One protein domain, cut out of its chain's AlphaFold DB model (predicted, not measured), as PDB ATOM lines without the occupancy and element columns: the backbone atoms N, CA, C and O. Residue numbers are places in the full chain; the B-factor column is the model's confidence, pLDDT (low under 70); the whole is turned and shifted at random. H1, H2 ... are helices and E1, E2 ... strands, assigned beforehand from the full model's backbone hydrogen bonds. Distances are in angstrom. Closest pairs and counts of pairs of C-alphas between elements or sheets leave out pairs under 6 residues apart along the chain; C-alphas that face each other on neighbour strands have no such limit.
ATOM      1  N   VAL A  35      22.724  33.659 -44.808       88.69
ATOM      2  CA  VAL A  35      24.107  33.905 -45.210       88.69
ATOM      3  C   VAL A  35      24.461  33.014 -46.387       88.69
ATOM      4  O   VAL A  35      23.899  31.928 -46.542       88.69
ATOM      5  N   ILE A  36      25.398  33.459 -47.209       89.81
ATOM      6  CA  ILE A  36      26.065  32.615 -48.191       89.81
ATOM      7  C   ILE A  36      27.357  32.118 -47.548       89.81
ATOM      8  O   ILE A  36      28.187  32.910 -47.107       89.81
ATOM      9  N   LEU A  37      27.503  30.797 -47.477       89.88
ATOM     10  CA  LEU A  37      28.735  30.144 -47.060       89.88
ATOM     11  C   LEU A  37      29.497  29.688 -48.290       89.88
ATOM     12  O   LEU A  37      28.955  28.937 -49.101       89.88
ATOM     13  N   THR A  38      30.749  30.112 -48.394       90.06
ATOM     14  CA  THR A  38      31.630  29.773 -49.508       90.06
ATOM     15  C   THR A  38      32.764  28.875 -49.022       90.06
ATOM     16  O   THR A  38      33.520  29.238 -48.119       90.06
ATOM     17  N   PHE A  39      32.877  27.699 -49.642       87.62
ATOM     18  CA  PHE A  39      33.869  26.667 -49.346       87.62
ATOM     19  C   PHE A  39      34.851  26.543 -50.524       87.62
ATOM     20  O   PHE A  39      34.412  26.264 -51.649       87.62
ATOM     21  N   PRO A  40      36.166  26.740 -50.324       84.69
ATOM     22  CA  PRO A  40      37.156  26.571 -51.381       84.69
ATOM     23  C   PRO A  40      37.343  25.092 -51.736       84.69
ATOM     24  O   PRO A  40      37.410  24.236 -50.856       84.69
ATOM     25  N   ARG A  41      37.474  24.783 -53.031       79.19
ATOM     26  CA  ARG A  41      37.920  23.458 -53.488       79.19
ATOM     27  C   ARG A  41      39.446  23.407 -53.511       79.19
ATOM     28  O   ARG A  41      40.080  24.331 -54.000       79.19
ATOM     29  N   GLU A  42      40.032  22.296 -53.070       62.97
ATOM     30  CA  GLU A  42      41.494  22.089 -53.041       62.97
ATOM     31  C   GLU A  42      42.157  21.933 -54.429       62.97
ATOM     32  O   GLU A  42      43.363  21.717 -54.515       62.97
ATOM     33  N   SER A  43      41.415  22.020 -55.542       54.84
ATOM     34  CA  SER A  43      42.014  21.852 -56.872       54.84
ATOM     35  C   SER A  43      42.930  23.019 -57.239       54.84
ATOM     36  O   SER A  43      42.567  24.171 -57.035       54.84
ATOM     37  N   THR A  44      44.039  22.715 -57.917       45.09
ATOM     38  CA  THR A  44      45.025  23.639 -58.517       45.09
ATOM     39  C   THR A  44      44.467  24.633 -59.550       45.09
ATOM     40  O   THR A  44      45.232  25.343 -60.195       45.09
ATOM     41  N   GLU A  45      43.153  24.670 -59.754       46.78
ATOM     42  CA  GLU A  45      42.481  25.686 -60.553       46.78
ATOM     43  C   GLU A  45      41.936  26.758 -59.609       46.78
ATOM     44  O   GLU A  45      40.942  26.541 -58.909       46.78
ATOM     45  N   GLU A  46      42.614  27.905 -59.578       49.81
ATOM     46  CA  GLU A  46      42.171  29.093 -58.852       49.81
ATOM     47  C   GLU A  46      40.695  29.407 -59.170       49.81
ATOM     48  O   GLU A  46      40.283  29.436 -60.330       49.81
ATOM     49  N   GLY A  47      39.886  29.643 -58.132       57.94
ATOM     50  CA  GLY A  47      38.540  30.208 -58.281       57.94
ATOM     51  C   GLY A  47      37.353  29.236 -58.260       57.94
ATOM     52  O   GLY A  47      36.224  29.675 -58.476       57.94
ATOM     53  N   ARG A  48      37.540  27.936 -57.984       71.69
ATOM     54  CA  ARG A  48      36.405  27.008 -57.806       71.69
ATOM     55  C   ARG A  48      35.947  26.943 -56.344       71.69
ATOM     56  O   ARG A  48      36.641  26.389 -55.493       71.69
ATOM     57  N   PHE A  49      34.734  27.425 -56.081       82.94
ATOM     58  CA  PHE A  49      34.100  27.394 -54.762       82.94
ATOM     59  C   PHE A  49      32.752  26.668 -54.791       82.94
ATOM     60  O   PHE A  49      32.126  26.534 -55.844       82.94
ATOM     61  N   ILE A  50      32.302  26.208 -53.626       87.69
ATOM     62  CA  ILE A  50      30.910  25.825 -53.384       87.69
ATOM     63  C   ILE A  50      30.284  26.943 -52.560       87.69
ATOM     64  O   ILE A  50      30.784  27.231 -51.480       87.69
ATOM     65  N   SER A  51      29.204  27.544 -53.053       90.00
ATOM     66  CA  SER A  51      28.444  28.552 -52.312       90.00
ATOM     67  C   SER A  51      27.070  27.999 -51.958       90.00
ATOM     68  O   SER A  51      26.319  27.590 -52.844       90.00
ATOM     69  N   LEU A  52      26.747  27.971 -50.666       91.44
ATOM     70  CA  LEU A  52      25.485  27.446 -50.147       91.44
ATOM     71  C   LEU A  52      24.768  28.512 -49.329       91.44
ATOM     72  O   LEU A  52      25.371  29.177 -48.490       91.44
ATOM     73  N   LEU A  53      23.459  28.631 -49.545       91.38
ATOM     74  CA  LEU A  53      22.606  29.412 -48.662       91.38
ATOM     75  C   LEU A  53      22.482  28.681 -47.323       91.38
ATOM     76  O   LEU A  53      22.105  27.511 -47.280       91.38
ATOM     77  N   ALA A  54      22.745  29.388 -46.235       92.75
ATOM     78  CA  ALA A  54      22.623  28.879 -44.882       92.75
ATOM     79  C   ALA A  54      21.812  29.832 -44.003       92.75
ATOM     80  O   ALA A  54      21.593  31.000 -44.331       92.75
ATOM     81  N   ILE A  55      21.364  29.313 -42.867       91.56
ATOM     82  CA  ILE A  55      20.790  30.102 -41.779       91.56
ATOM     83  C   ILE A  55      21.832  30.147 -40.669       91.56
ATOM     84  O   ILE A  55      22.245  29.098 -40.173       91.56
ATOM     85  N   ALA A  56      22.262  31.346 -40.296       91.12
ATOM     86  CA  ALA A  56      23.147  31.548 -39.164       91.12
ATOM     87  C   ALA A  56      22.362  31.445 -37.853       91.12
ATOM     88  O   ALA A  56      21.307  32.062 -37.691       91.12
ATOM     89  N   TYR A  57      22.901  30.682 -36.908       87.50
ATOM     90  CA  TYR A  57      22.401  30.665 -35.540       87.50
ATOM     91  C   TYR A  57      22.900  31.895 -34.780       87.50
ATOM     92  O   TYR A  57      23.971  32.448 -35.064       87.50
ATOM     93  N   ALA A  58      22.118  32.306 -33.782       85.31
ATOM     94  CA  ALA A  58      22.640  33.167 -32.735       85.31
ATOM     95  C   ALA A  58      23.739  32.391 -31.982       85.31
ATOM     96  O   ALA A  58      23.546  31.205 -31.697       85.31
ATOM     97  N   PRO A  59      24.893  33.012 -31.692       82.00
ATOM     98  CA  PRO A  59      25.971  32.330 -30.994       82.00
ATOM     99  C   PRO A  59      25.555  32.072 -29.540       82.00
ATOM    100  O   PRO A  59      25.568  32.981 -28.714       82.00
ATOM    101  N   GLU A  60      25.190  30.829 -29.238       92.12
ATOM    102  CA  GLU A  60      24.817  30.375 -27.899       92.12
ATOM    103  C   GLU A  60      25.618  29.125 -27.526       92.12
ATOM    104  O   GLU A  60      25.830  28.235 -28.350       92.12
ATOM    105  N   ASN A  61      26.073  29.056 -26.274       97.12
ATOM    106  CA  ASN A  61      26.774  27.881 -25.770       97.12
ATOM    107  C   ASN A  61      25.772  26.758 -25.506       97.12
ATOM    108  O   ASN A  61      24.872  26.903 -24.678       97.12
ATOM    109  N   VAL A  62      25.975  25.612 -26.150       97.44
ATOM    110  CA  VAL A  62      25.175  24.408 -25.939       97.44
ATOM    111  C   VAL A  62      25.973  23.390 -25.131       97.44
ATOM    112  O   VAL A  62      27.000  22.875 -25.577       97.44
ATOM    113  N   TYR A  63      25.477  23.099 -23.932       98.06
ATOM    114  CA  TYR A  63      26.085  22.181 -22.969       98.06
ATOM    115  C   TYR A  63      25.601  20.737 -23.172       98.06
ATOM    116  O   TYR A  63      24.509  20.528 -23.722       98.06
ATOM    117  N   PRO A  64      26.378  19.729 -22.732       97.50
ATOM    118  CA  PRO A  64      25.964  18.341 -22.830       97.50
ATOM    119  C   PRO A  64      24.759  18.066 -21.922       97.50
ATOM    120  O   PRO A  64      24.595  18.667 -20.861       97.50
ATOM    121  N   ILE A  65      23.935  17.116 -22.341       98.31
ATOM    122  CA  ILE A  65      22.756  16.635 -21.621       98.31
ATOM    123  C   ILE A  65      22.944  15.182 -21.197       98.31
ATOM    124  O   ILE A  65      23.849  14.483 -21.651       98.31
ATOM    125  N   THR A  66      22.066  14.701 -20.325       98.00
ATOM    126  CA  THR A  66      21.993  13.272 -20.006       98.00
ATOM    127  C   THR A  66      21.210  12.513 -21.075       98.00
ATOM    128  O   THR A  66      20.369  13.081 -21.773       98.00
ATOM    129  N   ARG A  67      21.415  11.193 -21.160       96.88
ATOM    130  CA  ARG A  67      20.687  10.333 -22.107       96.88
ATOM    131  C   ARG A  67      19.165  10.414 -21.958       96.88
ATOM    132  O   ARG A  67      18.456  10.339 -22.952       96.88
ATOM    133  N   GLY A  68      18.656  10.601 -20.738       97.38
ATOM    134  CA  GLY A  68      17.215  10.744 -20.481       97.38
ATOM    135  C   GLY A  68      16.612  12.063 -20.981       97.38
ATOM    136  O   GLY A  68      15.398  12.161 -21.109       97.38
ATOM    137  N   GLN A  69      17.446  13.065 -21.270       97.88
ATOM    138  CA  GLN A  69      17.036  14.351 -21.844       97.88
ATOM    139  C   GLN A  69      17.190  14.382 -23.373       97.88
ATOM    140  O   GLN A  69      16.806  15.366 -24.004       97.88
ATOM    141  N   ALA A  70      17.775  13.334 -23.964       97.38
ATOM    142  CA  ALA A  70      18.012  13.245 -25.396       97.38
ATOM    143  C   ALA A  70      16.701  13.316 -26.183       97.38
ATOM    144  O   ALA A  70      15.695  12.708 -25.819       97.38
ATOM    145  N   SER A  71      16.726  14.044 -27.293       96.94
ATOM    146  CA  SER A  71      15.583  14.192 -28.184       96.94
ATOM    147  C   SER A  71      16.071  14.452 -29.604       96.94
ATOM    148  O   SER A  71      17.126  15.047 -29.815       96.94
ATOM    149  N   TRP A  72      15.281  14.005 -30.573       96.81
ATOM    150  CA  TRP A  72      15.545  14.153 -32.006       96.81
ATOM    151  C   TRP A  72      14.445  14.955 -32.713       96.81
ATOM    152  O   TRP A  72      14.402  15.014 -33.936       96.81
ATOM    153  N   GLU A  73      13.536  15.576 -31.957       95.62
ATOM    154  CA  GLU A  73      12.386  16.309 -32.507       95.62
ATOM    155  C   GLU A  73      12.804  17.506 -33.364       95.62
ATOM    156  O   GLU A  73      12.142  17.840 -34.344       95.62
ATOM    157  N   THR A  74      13.912  18.152 -32.998       93.56
ATOM    158  CA  THR A  74      14.503  19.249 -33.762       93.56
ATOM    159  C   THR A  74      15.963  18.947 -34.059       93.56
ATOM    160  O   THR A  74      16.603  18.137 -33.385       93.56
ATOM    161  N   LEU A  75      16.491  19.621 -35.075       90.88
ATOM    162  CA  LEU A  75      17.869  19.459 -35.514       90.88
ATOM    163  C   LEU A  75      18.865  19.876 -34.417       90.88
ATOM    164  O   LEU A  75      19.877  19.219 -34.205       90.88
ATOM    165  N   GLU A  76      18.536  20.926 -33.665       93.06
ATOM    166  CA  GLU A  76      19.326  21.430 -32.540       93.06
ATOM    167  C   GLU A  76      19.372  20.416 -31.392       93.06
ATOM    168  O   GLU A  76      20.448  20.129 -30.870       93.06
ATOM    169  N   LYS A  77      18.224  19.812 -31.045       96.25
ATOM    170  CA  LYS A  77      18.164  18.743 -30.036       96.25
ATOM    171  C   LYS A  77      18.954  17.509 -30.489       96.25
ATOM    172  O   LYS A  77      19.690  16.926 -29.693       96.25
ATOM    173  N   ALA A  78      18.878  17.156 -31.774       96.12
ATOM    174  CA  ALA A  78      19.639  16.044 -32.342       96.12
ATOM    175  C   ALA A  78      21.160  16.302 -32.317       96.12
ATOM    176  O   ALA A  78      21.926  15.403 -31.961       96.12
ATOM    177  N   ALA A  79      21.608  17.530 -32.609       95.62
ATOM    178  CA  ALA A  79      23.011  17.938 -32.485       95.62
ATOM    179  C   ALA A  79      23.495  17.946 -31.023       95.62
ATOM    180  O   ALA A  79      24.603  17.490 -30.731       95.62
ATOM    181  N   GLN A  80      22.649  18.368 -30.081       97.56
ATOM    182  CA  GLN A  80      22.971  18.303 -28.655       97.56
ATOM    183  C   GLN A  80      23.086  16.848 -28.173       97.56
ATOM    184  O   GLN A  80      24.003  16.509 -27.419       97.56
ATOM    185  N   SER A  81      22.202  15.968 -28.654       97.94
ATOM    186  CA  SER A  81      22.260  14.523 -28.411       97.94
ATOM    187  C   SER A  81      23.525  13.887 -29.003       97.94
ATOM    188  O   SER A  81      24.151  13.056 -28.344       97.94
ATOM    189  N   PHE A  82      23.956  14.302 -30.202       96.75
ATOM    190  CA  PHE A  82      25.240  13.894 -30.789       96.75
ATOM    191  C   PHE A  82      26.403  14.236 -29.864       96.75
ATOM    192  O   PHE A  82      27.145  13.341 -29.459       96.75
ATOM    193  N   PHE A  83      26.552  15.511 -29.505       95.94
ATOM    194  CA  PHE A  83      27.668  15.965 -28.682       95.94
ATOM    195  C   PHE A  83      27.716  15.220 -27.342       95.94
ATOM    196  O   PHE A  83      28.764  14.721 -26.932       95.94
ATOM    197  N   SER A  84      26.560  15.080 -26.700       97.38
ATOM    198  CA  SER A  84      26.444  14.455 -25.383       97.38
ATOM    199  C   SER A  84      26.765  12.962 -25.408       97.38
ATOM    200  O   SER A  84      27.498  12.484 -24.544       97.38
ATOM    201  N   ALA A  85      26.283  12.233 -26.422       95.81
ATOM    202  CA  ALA A  85      26.577  10.812 -26.587       95.81
ATOM    203  C   ALA A  85      28.074  10.559 -26.811       95.81
ATOM    204  O   ALA A  85      28.647   9.659 -26.198       95.81
ATOM    205  N   ASN A  86      28.711  11.384 -27.649       93.19
ATOM    206  CA  ASN A  86      30.140  11.285 -27.930       93.19
ATOM    207  C   ASN A  86      31.000  11.641 -26.710       93.19
ATOM    208  O   ASN A  86      31.941  10.917 -26.393       93.19
ATOM    209  N   LYS A  87      30.659  12.715 -25.984       91.88
ATOM    210  CA  LYS A  87      31.365  13.107 -24.753       91.88
ATOM    211  C   LYS A  87      31.233  12.053 -23.650       91.88
ATOM    212  O   LYS A  87      32.181  11.836 -22.899       91.88
ATOM    213  N   ALA A  88      30.076  11.395 -23.552       93.56
ATOM    214  CA  ALA A  88      29.827  10.332 -22.581       93.56
ATOM    215  C   ALA A  88      30.464   8.979 -22.958       93.56
ATOM    216  O   ALA A  88      30.463   8.078 -22.120       93.56
ATOM    217  N   ASP A  89      30.993   8.825 -24.181       90.62
ATOM    218  CA  ASP A  89      31.477   7.541 -24.717       90.62
ATOM    219  C   ASP A  89      30.405   6.423 -24.614       90.62
ATOM    220  O   ASP A  89      30.706   5.260 -24.341       90.62
ATOM    221  N   ASP A  90      29.122   6.781 -24.797       93.50
ATOM    222  CA  ASP A  90      27.984   5.848 -24.749       93.50
ATOM    223  C   ASP A  90      27.679   5.334 -26.161       93.50
ATOM    224  O   ASP A  90      26.903   5.933 -26.909       93.50
ATOM    225  N   SER A  91      28.275   4.197 -26.528       90.38
ATOM    226  CA  SER A  91      28.132   3.600 -27.864       90.38
ATOM    227  C   SER A  91      26.679   3.293 -28.248       90.38
ATOM    228  O   SER A  91      26.301   3.433 -29.415       90.38
ATOM    229  N   GLY A  92      25.841   2.918 -27.279       95.00
ATOM    230  CA  GLY A  92      24.423   2.654 -27.511       95.00
ATOM    231  C   GLY A  92      23.662   3.932 -27.849       95.00
ATOM    232  O   GLY A  92      22.829   3.937 -28.755       95.00
ATOM    233  N   TRP A  93      23.969   5.030 -27.158       97.06
ATOM    234  CA  TRP A  93      23.389   6.337 -27.452       97.06
ATOM    235  C   TRP A  93      23.930   6.929 -28.758       97.06
ATOM    236  O   TRP A  93      23.151   7.422 -29.571       97.06
ATOM    237  N   MET A  94      25.234   6.803 -29.015       93.12
ATOM    238  CA  MET A  94      25.844   7.212 -30.282       93.12
ATOM    239  C   MET A  94      25.168   6.512 -31.460       93.12
ATOM    240  O   MET A  94      24.721   7.182 -32.384       93.12
ATOM    241  N   THR A  95      24.986   5.191 -31.377       94.19
ATOM    242  CA  THR A  95      24.258   4.411 -32.387       94.19
ATOM    243  C   THR A  95      22.815   4.894 -32.546       94.19
ATOM    244  O   THR A  95      22.346   5.074 -33.665       94.19
ATOM    245  N   ALA A  96      22.102   5.157 -31.446       95.81
ATOM    246  CA  ALA A  96      20.709   5.611 -31.486       95.81
ATOM    247  C   ALA A  96      20.523   6.997 -32.134       95.81
ATOM    248  O   ALA A  96      19.403   7.346 -32.523       95.81
ATOM    249  N   ASN A  97      21.591   7.793 -32.254       95.38
ATOM    250  CA  ASN A  97      21.548   9.059 -32.979       95.38
ATOM    251  C   ASN A  97      21.539   8.885 -34.507       95.38
ATOM    252  O   ASN A  97      21.150   9.828 -35.195       95.38
ATOM    253  N   PHE A  98      21.930   7.720 -35.030       95.75
ATOM    254  CA  PHE A  98      21.902   7.419 -36.462       95.75
ATOM    255  C   PHE A  98      20.555   6.854 -36.906       95.75
ATOM    256  O   PHE A  98      19.790   6.286 -36.113       95.75
ATOM    257  N   ALA A  99      20.268   7.018 -38.195       92.06
ATOM    258  CA  ALA A  99      19.090   6.436 -38.809       92.06
ATOM    259  C   ALA A  99      19.134   4.907 -38.755       92.06
ATOM    260  O   ALA A  99      20.207   4.303 -38.772       92.06
ATOM    261  N   ALA A 100      17.958   4.286 -38.634       94.81
ATOM    262  CA  ALA A 100      17.824   2.864 -38.321       94.81
ATOM    263  C   ALA A 100      18.568   1.951 -39.310       94.81
ATOM    264  O   ALA A 100      19.159   0.958 -38.896       94.81
ATOM    265  N   ASP A 101      18.578   2.325 -40.588       89.75
ATOM    266  CA  ASP A 101      19.255   1.632 -41.683       89.75
ATOM    267  C   ASP A 101      20.790   1.700 -41.620       89.75
ATOM    268  O   ASP A 101      21.465   0.898 -42.261       89.75
ATOM    269  N   GLU A 102      21.355   2.600 -40.814       87.81
ATOM    270  CA  GLU A 102      22.803   2.793 -40.668       87.81
ATOM    271  C   GLU A 102      23.340   2.323 -39.308       87.81
ATOM    272  O   GLU A 102      24.552   2.229 -39.112       87.81
ATOM    273  N   GLN A 103      22.459   1.986 -38.360       90.00
ATOM    274  CA  GLN A 103      22.862   1.639 -36.994       90.00
ATOM    275  C   GLN A 103      23.782   0.420 -36.921       90.00
ATOM    276  O   GLN A 103      24.682   0.404 -36.086       90.00
ATOM    277  N   ASP A 104      23.589  -0.591 -37.769       87.06
ATOM    278  CA  ASP A 104      24.447  -1.783 -37.765       87.06
ATOM    279  C   ASP A 104      25.877  -1.460 -38.207       87.06
ATOM    280  O   ASP A 104      26.830  -1.847 -37.531       87.06
ATOM    281  N   ALA A 105      26.028  -0.663 -39.269       83.00
ATOM    282  CA  ALA A 105      27.334  -0.193 -39.725       83.00
ATOM    283  C   ALA A 105      28.023   0.680 -38.661       83.00
ATOM    284  O   ALA A 105      29.227   0.570 -38.430       83.00
ATOM    285  N   VAL A 106      27.255   1.518 -37.957       85.88
ATOM    286  CA  VAL A 106      27.774   2.342 -36.855       85.88
ATOM    287  C   VAL A 106      28.205   1.480 -35.669       85.88
ATOM    288  O   VAL A 106      29.270   1.727 -35.108       85.88
ATOM    289  N   ARG A 107      27.442   0.445 -35.295       87.12
ATOM    290  CA  ARG A 107      27.847  -0.504 -34.239       87.12
ATOM    291  C   ARG A 107      29.158  -1.195 -34.590       87.12
ATOM    292  O   ARG A 107      30.026  -1.296 -33.728       87.12
ATOM    293  N   GLU A 108      29.303  -1.652 -35.832       82.56
ATOM    294  CA  GLU A 108      30.539  -2.272 -36.318       82.56
ATOM    295  C   GLU A 108      31.724  -1.306 -36.203       82.56
ATOM    296  O   GLU A 108      32.747  -1.656 -35.621       82.56
ATOM    297  N   MET A 109      31.552  -0.062 -36.652       79.62
ATOM    298  CA  MET A 109      32.570   0.982 -36.542       79.62
ATOM    299  C   MET A 109      32.947   1.292 -35.084       79.62
ATOM    300  O   MET A 109      34.123   1.444 -34.772       79.62
ATOM    301  N   LEU A 110      31.974   1.372 -34.172       81.81
ATOM    302  CA  LEU A 110      32.227   1.673 -32.755       81.81
ATOM    303  C   LEU A 110      32.862   0.507 -31.981       81.81
ATOM    304  O   LEU A 110      33.350   0.716 -30.867       81.81
ATOM    305  N   ASN A 111      32.880  -0.698 -32.557       85.06
ATOM    306  CA  ASN A 111      33.639  -1.826 -32.020       85.06
ATOM    307  C   ASN A 111      35.142  -1.729 -32.334       85.06
ATOM    308  O   ASN A 111      35.930  -2.437 -31.707       85.06
ATOM    309  N   ASP A 112      35.554  -0.846 -33.249       84.06
ATOM    310  CA  ASP A 112      36.963  -0.528 -33.468       84.06
ATOM    311  C   ASP A 112      37.497   0.325 -32.305       84.06
ATOM    312  O   ASP A 112      37.091   1.472 -32.074       84.06
ATOM    313  N   SER A 113      38.436  -0.248 -31.549       83.81
ATOM    314  CA  SER A 113      39.015   0.401 -30.376       83.81
ATOM    315  C   SER A 113      39.791   1.675 -30.707       83.81
ATOM    316  O   SER A 113      39.787   2.602 -29.897       83.81
ATOM    317  N   GLU A 114      40.453   1.746 -31.865       83.88
ATOM    318  CA  GLU A 114      41.218   2.934 -32.253       83.88
ATOM    319  C   GLU A 114      40.281   4.100 -32.557       83.88
ATOM    320  O   GLU A 114      40.509   5.224 -32.095       83.88
ATOM    321  N   ILE A 115      39.191   3.821 -33.277       76.62
ATOM    322  CA  ILE A 115      38.145   4.803 -33.570       76.62
ATOM    323  C   ILE A 115      37.510   5.288 -32.269       76.62
ATOM    324  O   ILE A 115      37.409   6.497 -32.041       76.62
ATOM    325  N   ARG A 116      37.139   4.366 -31.373       75.81
ATOM    326  CA  ARG A 116      36.485   4.722 -30.108       75.81
ATOM    327  C   ARG A 116      37.385   5.570 -29.203       75.81
ATOM    328  O   ARG A 116      36.930   6.572 -28.652       75.81
ATOM    329  N   VAL A 117      38.672   5.228 -29.084       81.12
ATOM    330  CA  VAL A 117      39.644   6.016 -28.301       81.12
ATOM    331  C   VAL A 117      39.835   7.409 -28.896       81.12
ATOM    332  O   VAL A 117      39.847   8.393 -28.151       81.12
ATOM    333  N   ARG A 118      39.958   7.516 -30.222       79.81
ATOM    334  CA  ARG A 118      40.120   8.805 -30.905       79.81
ATOM    335  C   ARG A 118      38.904   9.701 -30.702       79.81
ATOM    336  O   ARG A 118      39.067  10.854 -30.313       79.81
ATOM    337  N   ASN A 119      37.706   9.151 -30.890       79.81
ATOM    338  CA  ASN A 119      36.454   9.873 -30.696       79.81
ATOM    339  C   ASN A 119      36.325  10.401 -29.263       79.81
ATOM    340  O   ASN A 119      36.143  11.596 -29.041       79.81
ATOM    341  N   LYS A 120      36.528   9.525 -28.275       80.50
ATOM    342  CA  LYS A 120      36.517   9.908 -26.860       80.50
ATOM    343  C   LYS A 120      37.514  11.029 -26.557       80.50
ATOM    344  O   LYS A 120      37.177  11.977 -25.851       80.50
ATOM    345  N   SER A 121      38.733  10.918 -27.084       85.62
ATOM    346  CA  SER A 121      39.807  11.889 -26.840       85.62
ATOM    347  C   SER A 121      39.501  13.261 -27.434       85.62
ATOM    348  O   SER A 121      39.887  14.265 -26.846       85.62
ATOM    349  N   TYR A 122      38.780  13.313 -28.556       85.94
ATOM    350  CA  TYR A 122      38.331  14.571 -29.142       85.94
ATOM    351  C   TYR A 122      37.293  15.264 -28.246       85.94
ATOM    352  O   TYR A 122      37.481  16.405 -27.841       85.94
ATOM    353  N   PHE A 123      36.223  14.565 -27.853       86.50
ATOM    354  CA  PHE A 123      35.092  15.202 -27.166       86.50
ATOM    355  C   PHE A 123      35.285  15.442 -25.663       86.50
ATOM    356  O   PHE A 123      34.584  16.278 -25.080       86.50
ATOM    357  N   VAL A 124      36.210  14.734 -25.005       84.88
ATOM    358  CA  VAL A 124      36.393  14.851 -23.548       84.88
ATOM    359  C   VAL A 124      36.756  16.276 -23.115       84.88
ATOM    360  O   VAL A 124      36.282  16.717 -22.067       84.88
ATOM    361  N   GLY A 125      37.515  17.007 -23.940       87.06
ATOM    362  CA  GLY A 125      38.033  18.342 -23.632       87.06
ATOM    363  C   GLY A 125      37.039  19.497 -23.786       87.06
ATOM    364  O   GLY A 125      37.353  20.607 -23.369       87.06
ATOM    365  N   PHE A 126      35.853  19.263 -24.354       91.00
ATOM    366  CA  PHE A 126      34.897  20.337 -24.642       91.00
ATOM    367  C   PHE A 126      33.737  20.355 -23.650       91.00
ATOM    368  O   PHE A 126      33.003  19.373 -23.534       91.00
ATOM    369  N   ASP A 127      33.528  21.474 -22.961       96.31
ATOM    370  CA  ASP A 127      32.390  21.649 -22.043       96.31
ATOM    371  C   ASP A 127      31.098  22.052 -22.758       96.31
ATOM    372  O   ASP A 127      30.004  21.833 -22.242       96.31
ATOM    373  N   TYR A 128      31.218  22.631 -23.950       96.94
ATOM    374  CA  TYR A 128      30.108  23.065 -24.787       96.94
ATOM    375  C   TYR A 128      30.543  23.136 -26.253       96.94
ATOM    376  O   TYR A 128      31.734  23.074 -26.564       96.94
ATOM    377  N   TYR A 129      29.573  23.318 -27.144       95.19
ATOM    378  CA  TYR A 129      29.794  23.767 -28.520       95.19
ATOM    379  C   TYR A 129      28.945  25.005 -28.818       95.19
ATOM    380  O   TYR A 129      28.005  25.310 -28.086       95.19
ATOM    381  N   VAL A 130      29.249  25.703 -29.910       95.94
ATOM    382  CA  VAL A 130      28.435  26.807 -30.437       95.94
ATOM    383  C   VAL A 130      27.911  26.418 -31.823       95.94
ATOM    384  O   VAL A 130      28.721  26.224 -32.734       95.94
ATOM    385  N   PRO A 131      26.589  26.274 -32.035       92.94
ATOM    386  CA  PRO A 131      26.043  26.079 -33.369       92.94
ATOM    387  C   PRO A 131      26.249  27.359 -34.183       92.94
ATOM    388  O   PRO A 131      25.988  28.465 -33.714       92.94
ATOM    389  N   ARG A 132      26.749  27.217 -35.410       92.69
ATOM    390  CA  ARG A 132      27.083  28.352 -36.277       92.69
ATOM    391  C   ARG A 132      26.083  28.506 -37.402       92.69
ATOM    392  O   ARG A 132      25.509  29.581 -37.568       92.69
ATOM    393  N   TRP A 133      25.847  27.423 -38.137       93.62
ATOM    394  CA  TRP A 133      25.015  27.456 -39.333       93.62
ATOM    395  C   TRP A 133      24.191  26.183 -39.505       93.62
ATOM    396  O   TRP A 133      24.621  25.088 -39.139       93.62
ATOM    397  N   LYS A 134      23.024  26.350 -40.129       93.12
ATOM    398  CA  LYS A 134      22.202  25.285 -40.704       93.12
ATOM    399  C   LYS A 134      22.183  25.424 -42.219       93.12
ATOM    400  O   LYS A 134      21.802  26.481 -42.724       93.12
ATOM    401  N   ILE A 135      22.524  24.358 -42.933       92.94
ATOM    402  CA  ILE A 135      22.666  24.371 -44.392       92.94
ATOM    403  C   ILE A 135      21.710  23.346 -45.011       92.94
ATOM    404  O   ILE A 135      21.905  22.143 -44.831       92.94
ATOM    405  N   PRO A 136      20.676  23.776 -45.754       91.56
ATOM    406  CA  PRO A 136      19.968  22.898 -46.675       91.56
ATOM    407  C   PRO A 136      20.910  22.512 -47.813       91.56
ATOM    408  O   PRO A 136      21.325  23.376 -48.581       91.56
ATOM    409  N   PHE A 137      21.266  21.234 -47.911       84.56
ATOM    410  CA  PHE A 137      22.285  20.799 -48.869       84.56
ATOM    411  C   PHE A 137      21.687  19.993 -50.020       84.56
ATOM    412  O   PHE A 137      21.685  20.439 -51.167       84.56
ATOM    413  N   LYS A 138      21.107  18.831 -49.719       87.06
ATOM    414  CA  LYS A 138      20.418  17.975 -50.694       87.06
ATOM    415  C   LYS A 138      19.009  17.660 -50.226       87.06
ATOM    416  O   LYS A 138      18.655  17.889 -49.072       87.06
ATOM    417  N   LYS A 139      18.169  17.153 -51.133       85.06
ATOM    418  CA  LYS A 139      16.777  16.824 -50.811       85.06
ATOM    419  C   LYS A 139      16.736  15.842 -49.637       85.06
ATOM    420  O   LYS A 139      17.182  14.716 -49.780       85.06
ATOM    421  N   GLY A 140      16.161  16.280 -48.518       84.62
ATOM    422  CA  GLY A 140      16.039  15.474 -47.300       84.62
ATOM    423  C   GLY A 140      17.205  15.598 -46.314       84.62
ATOM    424  O   GLY A 140      17.073  15.071 -45.215       84.62
ATOM    425  N   HIS A 141      18.270  16.332 -46.659       88.81
ATOM    426  CA  HIS A 141      19.483  16.484 -45.848       88.81
ATOM    427  C   HIS A 141      19.672  17.917 -45.363       88.81
ATOM    428  O   HIS A 141      19.614  18.874 -46.148       88.81
ATOM    429  N   LEU A 142      19.959  18.053 -44.071       93.50
ATOM    430  CA  LEU A 142      20.395  19.295 -43.449       93.50
ATOM    431  C   LEU A 142      21.749  19.081 -42.786       93.50
ATOM    432  O   LEU A 142      21.919  18.155 -41.998       93.50
ATOM    433  N   LEU A 143      22.678  19.996 -43.050       93.06
ATOM    434  CA  LEU A 143      23.941  20.047 -42.330       93.06
ATOM    435  C   LEU A 143      23.814  21.011 -41.152       93.06
ATOM    436  O   LEU A 143      23.310  22.129 -41.316       93.06
ATOM    437  N   ILE A 144      24.310  20.609 -39.985       93.19
ATOM    438  CA  ILE A 144      24.619  21.529 -38.889       93.19
ATOM    439  C   ILE A 144      26.129  21.686 -38.787       93.19
ATOM    440  O   ILE A 144      26.866  20.702 -38.788       93.19
ATOM    441  N   VAL A 145      26.568  22.937 -38.661       93.81
ATOM    442  CA  VAL A 145      27.968  23.291 -38.443       93.81
ATOM    443  C   VAL A 145      28.150  23.771 -37.009       93.81
ATOM    444  O   VAL A 145      27.496  24.725 -36.575       93.81
ATOM    445  N   LEU A 146      29.039  23.106 -36.282       94.00
ATOM    446  CA  LEU A 146      29.355  23.349 -34.881       94.00
ATOM    447  C   LEU A 146      30.770  23.897 -34.747       94.00
ATOM    448  O   LEU A 146      31.685  23.449 -35.433       94.00
ATOM    449  N   GLN A 147      30.957  24.829 -33.820       94.81
ATOM    450  CA  GLN A 147      32.269  25.296 -33.401       94.81
ATOM    451  C   GLN A 147      32.543  24.837 -31.971       94.81
ATOM    452  O   GLN A 147      31.779  25.160 -31.058       94.81
ATOM    453  N   PHE A 148      33.637  24.107 -31.776       92.81
ATOM    454  CA  PHE A 148      34.121  23.741 -30.451       92.81
ATOM    455  C   PHE A 148      35.139  24.781 -29.949       92.81
ATOM    456  O   PHE A 148      35.931  25.296 -30.743       92.81
ATOM    457  N   PRO A 149      35.128  25.144 -28.655       92.19
ATOM    458  CA  PRO A 149      36.057  26.132 -28.112       92.19
ATOM    459  C   PRO A 149      37.518  25.711 -28.284       92.19
ATOM    460  O   PRO A 149      37.894  24.604 -27.913       92.19
ATOM    461  N   GLY A 150      38.349  26.619 -28.798       87.50
ATOM    462  CA  GLY A 150      39.779  26.373 -29.007       87.50
ATOM    463  C   GLY A 150      40.122  25.661 -30.318       87.50
ATOM    464  O   GLY A 150      41.294  25.647 -30.690       87.50
ATOM    465  N   GLU A 151      39.130  25.153 -31.051       86.88
ATOM    466  CA  GLU A 151      39.337  24.580 -32.380       86.88
ATOM    467  C   GLU A 151      39.429  25.683 -33.443       86.88
ATOM    468  O   GLU A 151      38.686  26.669 -33.424       86.88
ATOM    469  N   GLN A 152      40.343  25.503 -34.400       84.06
ATOM    470  CA  GLN A 152      40.443  26.374 -35.576       84.06
ATOM    471  C   GLN A 152      39.303  26.112 -36.572       84.06
ATOM    472  O   GLN A 152      38.835  27.036 -37.237       84.06
ATOM    473  N   GLY A 153      38.895  24.849 -36.694       89.50
ATOM    474  CA  GLY A 153      37.886  24.394 -37.639       89.50
ATOM    475  C   GLY A 153      36.483  24.290 -37.058       89.50
ATOM    476  O   GLY A 153      36.193  24.700 -35.933       89.50
ATOM    477  N   TYR A 154      35.612  23.690 -37.859       90.25
ATOM    478  CA  TYR A 154      34.228  23.398 -37.523       90.25
ATOM    479  C   TYR A 154      33.923  21.917 -37.736       90.25
ATOM    480  O   TYR A 154      34.401  21.304 -38.689       90.25
ATOM    481  N   THR A 155      33.057  21.368 -36.892       90.38
ATOM    482  CA  THR A 155      32.485  20.034 -37.083       90.38
ATOM    483  C   THR A 155      31.192  20.156 -37.877       90.38
ATOM    484  O   THR A 155      30.301  20.913 -37.492       90.38
ATOM    485  N   VAL A 156      31.064  19.397 -38.965       92.06
ATOM    486  CA  VAL A 156      29.841  19.350 -39.777       92.06
ATOM    487  C   VAL A 156      29.167  18.002 -39.591       92.06
ATOM    488  O   VAL A 156      29.817  16.963 -39.666       92.06
ATOM    489  N   GLN A 168      21.343  11.389 -37.558       94.88
ATOM    490  CA  GLN A 168      22.606  11.417 -38.282       94.88
ATOM    491  C   GLN A 168      22.592  10.394 -39.405       94.88
ATOM    492  O   GLN A 168      21.978   9.328 -39.277       94.88
ATOM    493  N   THR A 169      23.287  10.732 -40.483       88.75
ATOM    494  CA  THR A 169      23.434   9.858 -41.636       88.75
ATOM    495  C   THR A 169      24.785  10.041 -42.311       88.75
ATOM    496  O   THR A 169      25.374  11.118 -42.268       88.75
ATOM    497  N   ASN A 170      25.261   8.972 -42.941       84.19
ATOM    498  CA  ASN A 170      26.476   8.926 -43.739       84.19
ATOM    499  C   ASN A 170      26.160   8.722 -45.229       84.19
ATOM    500  O   ASN A 170      27.071   8.463 -46.016       84.19
ATOM    501  N   GLU A 171      24.897   8.858 -45.644       82.62
ATOM    502  CA  GLU A 171      24.470   8.718 -47.045       82.62
ATOM    503  C   GLU A 171      25.272   9.614 -48.005       82.62
ATOM    504  O   GLU A 171      25.508   9.245 -49.157       82.62
ATOM    505  N   LEU A 172      25.740  10.774 -47.530       80.56
ATOM    506  CA  LEU A 172      26.540  11.720 -48.310       80.56
ATOM    507  C   LEU A 172      28.057  11.590 -48.094       80.56
ATOM    508  O   LEU A 172      28.809  12.410 -48.616       80.56
ATOM    509  N   ALA A 173      28.541  10.562 -47.390       73.19
ATOM    510  CA  ALA A 173      29.969  10.407 -47.073       73.19
ATOM    511  C   ALA A 173      30.875  10.289 -48.315       73.19
ATOM    512  O   ALA A 173      32.043  10.667 -48.269       73.19
ATOM    513  N   TYR A 174      30.337   9.795 -49.436       71.25
ATOM    514  CA  TYR A 174      31.054   9.678 -50.714       71.25
ATOM    515  C   TYR A 174      30.715  10.800 -51.705       71.25
ATOM    516  O   TYR A 174      31.165  10.775 -52.853       71.25
ATOM    517  N   ASP A 175      29.906  11.778 -51.295       83.62
ATOM    518  CA  ASP A 175      29.579  12.912 -52.141       83.62
ATOM    519  C   ASP A 175      30.756  13.893 -52.239       83.62
ATOM    520  O   ASP A 175      31.352  14.297 -51.241       83.62
ATOM    521  N   ARG A 176      31.085  14.311 -53.466       82.88
ATOM    522  CA  ARG A 176      32.236  15.188 -53.727       82.88
ATOM    523  C   ARG A 176      32.087  16.563 -53.073       82.88
ATOM    524  O   ARG A 176      33.077  17.140 -52.613       82.88
ATOM    525  N   ASP A 177      30.875  17.102 -53.081       86.94
ATOM    526  CA  ASP A 177      30.614  18.421 -52.527       86.94
ATOM    527  C   ASP A 177      30.613  18.342 -50.995       86.94
ATOM    528  O   ASP A 177      31.231  19.190 -50.353       86.94
ATOM    529  N   MET A 178      30.070  17.263 -50.413       86.69
ATOM    530  CA  MET A 178      30.192  16.980 -48.976       86.69
ATOM    531  C   MET A 178      31.655  16.862 -48.525       86.69
ATOM    532  O   MET A 178      32.044  17.491 -47.545       86.69
ATOM    533  N   ALA A 179      32.496  16.132 -49.264       84.56
ATOM    534  CA  ALA A 179      33.924  16.014 -48.954       84.56
ATOM    535  C   ALA A 179      34.645  17.375 -48.975       84.56
ATOM    536  O   ALA A 179      35.500  17.647 -48.134       84.56
ATOM    537  N   THR A 180      34.265  18.258 -49.907       85.50
ATOM    538  CA  THR A 180      34.789  19.632 -49.967       85.50
ATOM    539  C   THR A 180      34.353  20.441 -48.746       85.50
ATOM    540  O   THR A 180      35.179  21.116 -48.136       85.50
ATOM    541  N   ILE A 181      33.069  20.370 -48.379       87.25
ATOM    542  CA  ILE A 181      32.508  21.078 -47.220       87.25
ATOM    543  C   ILE A 181      33.202  20.629 -45.935       87.25
ATOM    544  O   ILE A 181      33.607  21.483 -45.149       87.25
ATOM    545  N   LEU A 182      33.378  19.319 -45.740       84.88
ATOM    546  CA  LEU A 182      34.071  18.756 -44.581       84.88
ATOM    547  C   LEU A 182      35.513  19.264 -44.496       84.88
ATOM    548  O   LEU A 182      35.864  19.887 -43.498       84.88
ATOM    549  N   SER A 183      36.308  19.106 -45.562       85.38
ATOM    550  CA  SER A 183      37.714  19.537 -45.561       85.38
ATOM    551  C   SER A 183      37.865  21.043 -45.306       85.38
ATOM    552  O   SER A 183      38.652  21.473 -44.462       85.38
ATOM    553  N   ALA A 184      37.070  21.872 -45.991       86.69
ATOM    554  CA  ALA A 184      37.100  23.317 -45.796       86.69
ATOM    555  C   ALA A 184      36.689  23.715 -44.368       86.69
ATOM    556  O   ALA A 184      37.302  24.605 -43.775       86.69
ATOM    557  N   SER A 185      35.689  23.036 -43.799       87.81
ATOM    558  CA  SER A 185      35.212  23.289 -42.438       87.81
ATOM    559  C   SER A 185      36.257  22.921 -41.391       87.81
ATOM    560  O   SER A 185      36.542  23.739 -40.519       87.81
ATOM    561  N   GLU A 186      36.892  21.753 -41.507       83.56
ATOM    562  CA  GLU A 186      37.965  21.308 -40.607       83.56
ATOM    563  C   GLU A 186      39.162  22.274 -40.615       83.56
ATOM    564  O   GLU A 186      39.768  22.537 -39.579       83.56
ATOM    565  N   GLN A 187      39.468  22.873 -41.768       85.88
ATOM    566  CA  GLN A 187      40.546  23.860 -41.908       85.88
ATOM    567  C   GLN A 187      40.145  25.281 -41.468       85.88
ATOM    568  O   GLN A 187      40.968  26.199 -41.522       85.88
ATOM    569  N   GLY A 188      38.883  25.499 -41.084       85.44
ATOM    570  CA  GLY A 188      38.340  26.826 -40.779       85.44
ATOM    571  C   GLY A 188      38.239  27.744 -42.006       85.44
ATOM    572  O   GLY A 188      38.109  28.959 -41.868       85.44
ATOM    573  N   LYS A 189      38.303  27.182 -43.218       87.69
ATOM    574  CA  LYS A 189      38.267  27.898 -44.499       87.69
ATOM    575  C   LYS A 189      36.827  28.050 -44.991       87.69
ATOM    576  O   LYS A 189      36.457  27.509 -46.028       87.69
ATOM    577  N   ILE A 190      36.019  28.788 -44.236       86.50
ATOM    578  CA  ILE A 190      34.647  29.147 -44.617       86.50
ATOM    579  C   ILE A 190      34.557  30.668 -44.685       86.50
ATOM    580  O   ILE A 190      34.867  31.350 -43.707       86.50
ATOM    581  N   THR A 191      34.119  31.198 -45.823       87.00
ATOM    582  CA  THR A 191      33.770  32.619 -45.946       87.00
ATOM    583  C   THR A 191      32.265  32.780 -45.775       87.00
ATOM    584  O   THR A 191      31.496  32.020 -46.365       87.00
ATOM    585  N   GLU A 192      31.852  33.746 -44.958       88.06
ATOM    586  CA  GLU A 192      30.450  34.083 -44.708       88.06
ATOM    587  C   GLU A 192      30.142  35.461 -45.301       88.06
ATOM    588  O   GLU A 192      30.855  36.423 -45.026       88.06
ATOM    589  N   GLU A 193      29.057  35.559 -46.065       85.06
ATOM    590  CA  GLU A 193      28.507  36.824 -46.555       85.06
ATOM    591  C   GLU A 193      27.033  36.932 -46.148       85.06
ATOM    592  O   GLU A 193      26.260  35.989 -46.334       85.06
ATOM    593  N   VAL A 194      26.628  38.067 -45.569       82.50
ATOM    594  CA  VAL A 194      25.227  38.298 -45.179       82.50
ATOM    595  C   VAL A 194      24.384  38.543 -46.430       82.50
ATOM    596  O   VAL A 194      24.746  39.377 -47.260       82.50
ATOM    597  N   TYR A 195      23.272  37.810 -46.541       63.72
ATOM    598  CA  TYR A 195      22.304  37.915 -47.635       63.72
ATOM    599  C   TYR A 195      21.215  38.952 -47.342       63.72
ATOM    600  O   TYR A 195      20.635  38.898 -46.231       63.72
TER     601      TYR A 195
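This is residues 35 to 156 and 168 to 195 of the 195 residues of an uncharacterized protein of Candidatus Zambryskibacteria bacterium RIFCSPHIGHO2_01_FULL_49_18 (UniProt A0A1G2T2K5). A strongly twisted sheet of five strands curls round the helix H5, while H1 packs on its other face over E4 and E3. H2, H3 and H4 gather with H1 in a lobe of helices at the other end of the long axis from E1 and E5. The printed part has 150 residues, with named elements in the order E1 E2 H1 H2 H3 H4 E3 E4 H5 E5; the sheet's order is E4 E3 E2 E1 E5, all antiparallel. The class is mixed, helices and strands. The whole is compact, with a radius of gyration of the C-alphas of 15.7 A and spans of 45 by 31 by 30 A.

In the sheet, E4 is residues 141 to 147, 19.9 A long; E3 residues 130 to 136, 18.7 A; E2 residues 49 to 56, 19.5 A; E1 residues 35 to 40, 16.2 A, from C-alpha 35 at (24.107, 33.905, -45.210); and E5 residues 191 to 194, 10.3 A, ending at C-alpha 194 at (25.227, 38.298, -45.179). H5 is residues 176 to 186, 15.6 A. H1 is residues 75 to 87, 18.4 A, from C-alpha 75 at (17.869, 19.459, -35.514). H2 is residues 91 to 96, 8.5 A; H3 residues 103 to 110, 10.3 A; H4 residues 113 to 123, 15.6 A.

E4 and E3 form a hairpin, with N 145 and O 133 at 2.9 A. E3 pairs with E2 through N 134 and O 55, 2.9 A. E2 bends by 59 degrees at residue 53, and its pairing is staggered: residues 49 to 54 pair with E1, residues 55 to 56 with E3. E2 and E1 form a hairpin, with N 37 and O 52 at 2.9 A; E1 and E5 have N 36 and O 193 at 2.8 A. There are three layers, helices on both faces of the sheet: H1 on one, H5 on the other. The closest C-alphas of H5 and E1 are those of Ala 184 and Phe 39, 5.9 A apart. H1 has a height over the sheet of 10.6 A, and Ala 79 and Ile 144 are its closest C-alphas with E4, 7.5 A apart. H1 and H2, a helical hairpin, touch at Ala 85 and Met 94, their closest C-alphas, 5.2 A, with residues 82 to 86 of H1 alone, at a shallow tilt of 13 degrees. H2 and H3, another, touch at Thr 95 and Gln 103, their closest C-alphas, 5.6 A. H4 touches H1, with residues 83 to 87 of H1 alone, at a steep tilt of 63 degrees; the closest C-alphas are those of Phe 123 and Lys 87, 4.9 A. Every O i to N i+4 pair is within hydrogen-bond range in H1, H2, H3, H4 and H5.

The two C-alphas farthest apart, those of Glu 45 and Gly 68, are 49.7 A apart. Residues 157 to 167 are not printed, and C-alphas 156 and 168 are 10.8 A apart across the cut. The link E2 to H1, residues 57 to 74, is long. Residues 42 to 47 and residue 195 have pLDDT under 70.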